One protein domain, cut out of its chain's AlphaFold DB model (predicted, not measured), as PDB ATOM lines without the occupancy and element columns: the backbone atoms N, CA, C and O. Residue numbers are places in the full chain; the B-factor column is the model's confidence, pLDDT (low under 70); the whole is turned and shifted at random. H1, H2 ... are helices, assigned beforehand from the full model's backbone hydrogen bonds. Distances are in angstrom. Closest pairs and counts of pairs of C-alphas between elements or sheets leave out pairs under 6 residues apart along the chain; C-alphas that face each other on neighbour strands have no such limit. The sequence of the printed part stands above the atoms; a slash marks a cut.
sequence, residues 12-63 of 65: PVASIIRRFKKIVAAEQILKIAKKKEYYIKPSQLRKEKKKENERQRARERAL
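Overview. This is residues 12 to 63 of the 65 residues of the protein "30S ribosomal protein S21" of Microgenomates group bacterium RIFCSPHIGHO2_01_FULL_45_11 (UniProt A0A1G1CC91). The model is an open, flat hook with no packed core: H1 and H2 follow each other as one arm, and beyond the turn at residues 37 to 41 the long H3 makes the other arm. The printed part has 52 residues with three named helices, in the order H1, H2, H3, and no named strand; its class is all helix. It is extended, with a radius of gyration of the C-alphas of 16.4 A, and spans 46 by 35 by 9 A.

Arrangement. H1, residues 13 to 26, and H2, residues 29 to 36, are close but not clearly touching; their closest C-alphas, those of Val 24 and Leu 30, are 7.6 A apart. They run the same way at a steep tilt of 41 degrees. H3, residues 42 to 63, is apart from H1 and from H2. In H1, H2 and H3 every O i to N i+4 pair is within hydrogen-bond range.

Along the chain. H1 begins at C-alpha 13 (-13.733, -7.254, -45.413) and measures 20.2 A from first to last C-alpha. H2 measures 10.6 A. H3 measures 32.0 A and ends at C-alpha 63 (3.013, 28.993, -36.942).

Size, cuts and confidence. The C-alphas farthest apart, those of Pro 12 and Ser 43, are 47.9 A apart. Both links are tight. The printed part has no cut, and no printed residue is under 70 in pLDDT.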
ATOM      1  N   PRO A  12     -17.354  -6.709 -42.210       93.12
ATOM      2  CA  PRO A  12     -17.071  -6.505 -43.624       93.12
ATOM      3  C   PRO A  12     -15.567  -6.474 -43.919       93.12
ATOM      4  O   PRO A  12     -14.803  -5.742 -43.281       93.12
ATOM      5  N   VAL A  13     -15.143  -7.175 -44.975       91.25
ATOM      6  CA  VAL A  13     -13.733  -7.254 -45.413       91.25
ATOM      7  C   VAL A  13     -13.100  -5.867 -45.592       91.25
ATOM      8  O   VAL A  13     -11.962  -5.633 -45.179       91.25
ATOM      9  N   ALA A  14     -13.852  -4.904 -46.130       92.19
ATOM     10  CA  ALA A  14     -13.385  -3.530 -46.315       92.19
ATOM     11  C   ALA A  14     -12.986  -2.841 -44.992       92.19
ATOM     12  O   ALA A  14     -12.000  -2.098 -44.949       92.19
ATOM     13  N   SER A  15     -13.705  -3.113 -43.897       92.12
ATOM     14  CA  SER A  15     -13.384  -2.586 -42.563       92.12
ATOM     15  C   SER A  15     -12.060  -3.155 -42.042       92.12
ATOM     16  O   SER A  15     -11.212  -2.412 -41.534       92.12
ATOM     17  N   ILE A  16     -11.831  -4.452 -42.258       93.81
ATOM     18  CA  ILE A  16     -10.597  -5.143 -41.864       93.81
ATOM     19  C   ILE A  16      -9.394  -4.532 -42.591       93.81
ATOM     20  O   ILE A  16      -8.414  -4.146 -41.946       93.81
ATOM     21  N   ILE A  17      -9.498  -4.353 -43.914       93.69
ATOM     22  CA  ILE A  17      -8.455  -3.718 -44.735       93.69
ATOM     23  C   ILE A  17      -8.178  -2.293 -44.245       93.69
ATOM     24  O   ILE A  17      -7.018  -1.891 -44.126       93.69
ATOM     25  N   ARG A  18      -9.220  -1.517 -43.915       94.12
ATOM     26  CA  ARG A  18      -9.058  -0.145 -43.414       94.12
ATOM     27  C   ARG A  18      -8.291  -0.108 -42.094       94.12
ATOM     28  O   ARG A  18      -7.384   0.710 -41.944       94.12
ATOM     29  N   ARG A  19      -8.619  -0.991 -41.144       92.94
ATOM     30  CA  ARG A  19      -7.887  -1.077 -39.869       92.94
ATOM     31  C   ARG A  19      -6.440  -1.495 -40.074       92.94
ATOM     32  O   ARG A  19      -5.558  -0.874 -39.492       92.94
ATOM     33  N   PHE A  20      -6.199  -2.485 -40.930       93.62
ATOM     34  CA  PHE A  20      -4.845  -2.907 -41.270       93.62
ATOM     35  C   PHE A  20      -4.020  -1.743 -41.825       93.62
ATOM     36  O   PHE A  20      -2.961  -1.432 -41.283       93.62
ATOM     37  N   LYS A  21      -4.548  -1.014 -42.820       92.75
ATOM     38  CA  LYS A  21      -3.887   0.180 -43.371       92.75
ATOM     39  C   LYS A  21      -3.595   1.229 -42.297       92.75
ATOM     40  O   LYS A  21      -2.514   1.813 -42.304       92.75
ATOM     41  N   LYS A  22      -4.523   1.450 -41.358       92.88
ATOM     42  CA  LYS A  22      -4.333   2.401 -40.253       92.88
ATOM     43  C   LYS A  22      -3.172   1.996 -39.341       92.88
ATOM     44  O   LYS A  22      -2.374   2.856 -38.981       92.88
ATOM     45  N   ILE A  23      -3.054   0.712 -39.000       92.38
ATOM     46  CA  ILE A  23      -1.959   0.215 -38.154       92.38
ATOM     47  C   ILE A  23      -0.624   0.297 -38.903       92.38
ATOM     48  O   ILE A  23       0.330   0.853 -38.374       92.38
ATOM     49  N   VAL A  24      -0.573  -0.136 -40.170       91.75
ATOM     50  CA  VAL A  24       0.632  -0.033 -41.018       91.75
ATOM     51  C   VAL A  24       1.117   1.415 -41.148       91.75
ATOM     52  O   VAL A  24       2.322   1.678 -41.113       91.75
ATOM     53  N   ALA A  25       0.187   2.364 -41.288       90.31
ATOM     54  CA  ALA A  25       0.501   3.786 -41.340       90.31
ATOM     55  C   ALA A  25       1.030   4.310 -39.996       90.31
ATOM     56  O   ALA A  25       2.035   5.019 -39.981       90.31
ATOM     57  N   ALA A  26       0.398   3.932 -38.879       90.12
ATOM     58  CA  ALA A  26       0.828   4.322 -37.535       90.12
ATOM     59  C   ALA A  26       2.232   3.785 -37.199       90.12
ATOM     60  O   ALA A  26       3.074   4.522 -36.692       90.12
ATOM     61  N   GLU A  27       2.512   2.533 -37.567       90.56
ATOM     62  CA  GLU A  27       3.821   1.888 -37.402       90.56
ATOM     63  C   GLU A  27       4.871   2.388 -38.416       90.56
ATOM     64  O   GLU A  27       6.047   2.037 -38.322       90.56
ATOM     65  N   GLN A  28       4.477   3.223 -39.387       90.12
ATOM     66  CA  GLN A  28       5.341   3.789 -40.431       90.12
ATOM     67  C   GLN A  28       6.176   2.735 -41.188       90.12
ATOM     68  O   GLN A  28       7.267   3.034 -41.680       90.12
ATOM     69  N   ILE A  29       5.661   1.509 -41.329       88.31
ATOM     70  CA  ILE A  29       6.410   0.352 -41.852       88.31
ATOM     71  C   ILE A  29       6.994   0.645 -43.234       88.31
ATOM     72  O   ILE A  29       8.188   0.454 -43.458       88.31
ATOM     73  N   LEU A  30       6.178   1.186 -44.143       88.50
ATOM     74  CA  LEU A  30       6.602   1.517 -45.507       88.50
ATOM     75  C   LEU A  30       7.694   2.596 -45.532       88.50
ATOM     76  O   LEU A  30       8.622   2.531 -46.336       88.50
ATOM     77  N   LYS A  31       7.628   3.572 -44.619       89.12
ATOM     78  CA  LYS A  31       8.640   4.633 -44.507       89.12
ATOM     79  C   LYS A  31       9.965   4.072 -43.999       89.12
ATOM     80  O   LYS A  31      11.023   4.464 -44.487       89.12
ATOM     81  N   ILE A  32       9.914   3.154 -43.033       88.81
ATOM     82  CA  ILE A  32      11.101   2.473 -42.508       88.81
ATOM     83  C   ILE A  32      11.720   1.588 -43.589       88.81
ATOM     84  O   ILE A  32      12.934   1.639 -43.767       88.81
ATOM     85  N   ALA A  33      10.901   0.827 -44.321       90.81
ATOM     86  CA  ALA A  33      11.351  -0.011 -45.427       90.81
ATOM     87  C   ALA A  33      12.088   0.827 -46.479       90.81
ATOM     88  O   ALA A  33      13.252   0.561 -46.752       90.81
ATOM     89  N   LYS A  34      11.478   1.924 -46.949       89.81
ATOM     90  CA  LYS A  34      12.104   2.847 -47.908       89.81
ATOM     91  C   LYS A  34      13.400   3.472 -47.380       89.81
ATOM     92  O   LYS A  34      14.377   3.614 -48.101       89.81
ATOM     93  N   LYS A  35      13.444   3.831 -46.094       88.44
ATOM     94  CA  LYS A  35      14.656   4.390 -45.469       88.44
ATOM     95  C   LYS A  35      15.800   3.372 -45.376       88.44
ATOM     96  O   LYS A  35      16.957   3.779 -45.326       88.44
ATOM     97  N   LYS A  36      15.476   2.081 -45.290       89.62
ATOM     98  CA  LYS A  36      16.432   0.969 -45.193       89.62
ATOM     99  C   LYS A  36      16.695   0.278 -46.532       89.62
ATOM    100  O   LYS A  36      17.476  -0.665 -46.555       89.62
ATOM    101  N   GLU A  37      16.055   0.730 -47.608       91.19
ATOM    102  CA  GLU A  37      16.167   0.144 -48.946       91.19
ATOM    103  C   GLU A  37      17.618   0.152 -49.444       91.19
ATOM    104  O   GLU A  37      18.076  -0.818 -50.037       91.19
ATOM    105  N   TYR A  38      18.365   1.208 -49.106       93.25
ATOM    106  CA  TYR A  38      19.777   1.355 -49.440       93.25
ATOM    107  C   TYR A  38      20.613   1.659 -48.201       93.25
ATOM    108  O   TYR A  38      20.155   2.294 -47.244       93.25
ATOM    109  N   TYR A  39      21.880   1.250 -48.242       93.69
ATOM    110  CA  TYR A  39      22.852   1.670 -47.244       93.69
ATOM    111  C   TYR A  39      23.125   3.173 -47.365       93.69
ATOM    112  O   TYR A  39      23.426   3.688 -48.442       93.69
ATOM    113  N   ILE A  40      23.073   3.875 -46.235       92.69
ATOM    114  CA  ILE A  40      23.409   5.295 -46.129       92.69
ATOM    115  C   ILE A  40      24.531   5.427 -45.105       92.69
ATOM    116  O   ILE A  40      24.420   4.916 -43.986       92.69
ATOM    117  N   LYS A  41      25.599   6.152 -45.457       95.94
ATOM    118  CA  LYS A  41      26.712   6.389 -44.528       95.94
ATOM    119  C   LYS A  41      26.200   7.090 -43.257       95.94
ATOM    120  O   LYS A  41      25.393   8.022 -43.359       95.94
ATOM    121  N   PRO A  42      26.706   6.748 -42.055       93.88
ATOM    122  CA  PRO A  42      26.255   7.369 -40.806       93.88
ATOM    123  C   PRO A  42      26.355   8.903 -40.802       93.88
ATOM    124  O   PRO A  42      25.503   9.580 -40.228       93.88
ATOM    125  N   SER A  43      27.366   9.465 -41.473       95.44
ATOM    126  CA  SER A  43      27.543  10.914 -41.629       95.44
ATOM    127  C   SER A  43      26.409  11.565 -42.427       95.44
ATOM    128  O   SER A  43      25.872  12.591 -42.007       95.44
ATOM    129  N   GLN A  44      25.990  10.949 -43.534       94.19
ATOM    130  CA  GLN A  44      24.858  11.409 -44.339       94.19
ATOM    131  C   GLN A  44      23.549  11.310 -43.550       94.19
ATOM    132  O   GLN A  44      22.769  12.259 -43.539       94.19
ATOM    133  N   LEU A  45      23.349  10.223 -42.797       93.25
ATOM    134  CA  LEU A  45      22.167  10.062 -41.947       93.25
ATOM    135  C   LEU A  45      22.057  11.171 -40.884       93.25
ATOM    136  O   LEU A  45      20.970  11.703 -40.650       93.25
ATOM    137  N   ARG A  46      23.178  11.543 -40.249       94.44
ATOM    138  CA  ARG A  46      23.235  12.654 -39.280       94.44
ATOM    139  C   ARG A  46      22.940  14.000 -39.947       94.44
ATOM    140  O   ARG A  46      22.189  14.792 -39.382       94.44
ATOM    141  N   LYS A  47      23.489  14.235 -41.145       95.75
ATOM    142  CA  LYS A  47      23.250  15.453 -41.935       95.75
ATOM    143  C   LYS A  47      21.768  15.617 -42.282       95.75
ATOM    144  O   LYS A  47      21.201  16.670 -42.008       95.75
ATOM    145  N   GLU A  48      21.128  14.568 -42.796       92.50
ATOM    146  CA  GLU A  48      19.696  14.585 -43.124       92.50
ATOM    147  C   GLU A  48      18.823  14.781 -41.875       92.50
ATOM    148  O   GLU A  48      17.893  15.583 -41.891       92.50
ATOM    149  N   LYS A  49      19.162  14.132 -40.750       93.50
ATOM    150  CA  LYS A  49      18.440  14.325 -39.480       93.50
ATOM    151  C   LYS A  49      18.523  15.770 -38.979       93.50
ATOM    152  O   LYS A  49      17.523  16.310 -38.514       93.50
ATOM    153  N   LYS A  50      19.698  16.402 -39.074       95.88
ATOM    154  CA  LYS A  50      19.878  17.812 -38.695       95.88
ATOM    155  C   LYS A  50      19.018  18.727 -39.571       95.88
ATOM    156  O   LYS A  50      18.278  19.547 -39.038       95.88
ATOM    157  N   LYS A  51      19.054  18.519 -40.890       96.06
ATOM    158  CA  LYS A  51      18.272  19.285 -41.869       96.06
ATOM    159  C   LYS A  51      16.764  19.177 -41.627       96.06
ATOM    160  O   LYS A  51      16.056  20.174 -41.715       96.06
ATOM    161  N   GLU A  52      16.269  17.984 -41.301       94.00
ATOM    162  CA  GLU A  52      14.849  17.777 -40.996       94.00
ATOM    163  C   GLU A  52      14.426  18.503 -39.712       94.00
ATOM    164  O   GLU A  52      13.402  19.182 -39.694       94.00
ATOM    165  N   ASN A  53      15.251  18.449 -38.663       94.81
ATOM    166  CA  ASN A  53      14.985  19.174 -37.420       94.81
ATOM    167  C   ASN A  53      14.972  20.698 -37.624       94.81
ATOM    168  O   ASN A  53      14.154  21.394 -37.028       94.81
ATOM    169  N   GLU A  54      15.871  21.229 -38.456       96.50
ATOM    170  CA  GLU A  54      15.899  22.654 -38.802       96.50
ATOM    171  C   GLU A  54      14.631  23.077 -39.549       96.50
ATOM    172  O   GLU A  54      14.017  24.081 -39.191       96.50
ATOM    173  N   ARG A  55      14.187  22.277 -40.529       95.25
ATOM    174  CA  ARG A  55      12.920  22.504 -41.243       95.25
ATOM    175  C   ARG A  55      11.722  22.483 -40.303       95.25
ATOM    176  O   ARG A  55      10.848  23.336 -40.422       95.25
ATOM    177  N   GLN A  56      11.689  21.532 -39.372       94.25
ATOM    178  CA  GLN A  56      10.610  21.417 -38.400       94.25
ATOM    179  C   GLN A  56      10.543  22.652 -37.493       94.25
ATOM    180  O   GLN A  56       9.491  23.272 -37.380       94.25
ATOM    181  N   ARG A  57      11.686  23.089 -36.952       95.50
ATOM    182  CA  ARG A  57      11.772  24.315 -36.142       95.50
ATOM    183  C   ARG A  57      11.359  25.563 -36.921       95.50
ATOM    184  O   ARG A  57      10.722  26.445 -36.360       95.50
ATOM    185  N   ALA A  58      11.732  25.661 -38.198       95.12
ATOM    186  CA  ALA A  58      11.334  26.786 -39.042       95.12
ATOM    187  C   ALA A  58       9.809  26.839 -39.235       95.12
ATOM    188  O   ALA A  58       9.221  27.912 -39.134       95.12
ATOM    189  N   ARG A  59       9.165  25.682 -39.444       95.06
ATOM    190  CA  ARG A  59       7.700  25.576 -39.538       95.06
ATOM    191  C   ARG A  59       7.008  25.942 -38.229       95.06
ATOM    192  O   ARG A  59       6.021  26.660 -38.261       95.06
ATOM    193  N   GLU A  60       7.533  25.479 -37.096       94.19
ATOM    194  CA  GLU A  60       6.989  25.803 -35.769       94.19
ATOM    195  C   GLU A  60       7.033  27.307 -35.489       94.19
ATOM    196  O   GLU A  60       6.042  27.868 -35.038       94.19
ATOM    197  N   ARG A  61       8.140  27.979 -35.831       93.06
ATOM    198  CA  ARG A  61       8.250  29.440 -35.697       93.06
ATOM    199  C   ARG A  61       7.270  30.185 -36.596       93.06
ATOM    200  O   ARG A  61       6.692  31.164 -36.155       93.06
ATOM    201  N   ALA A  62       7.083  29.722 -37.831       92.88
ATOM    202  CA  ALA A  62       6.143  30.331 -38.770       92.88
ATOM    203  C   ALA A  62       4.673  30.171 -38.343       92.88
ATOM    204  O   ALA A  62       3.842  30.950 -38.780       92.88
ATOM    205  N   LEU A  63       4.352  29.171 -37.515       89.50
ATOM    206  CA  LEU A  63       3.013  28.993 -36.942       89.50
ATOM    207  C   LEU A  63       2.768  29.845 -35.685       89.50
ATOM    208  O   LEU A  63       1.624  29.974 -35.262       89.50
TER     209      LEU A  63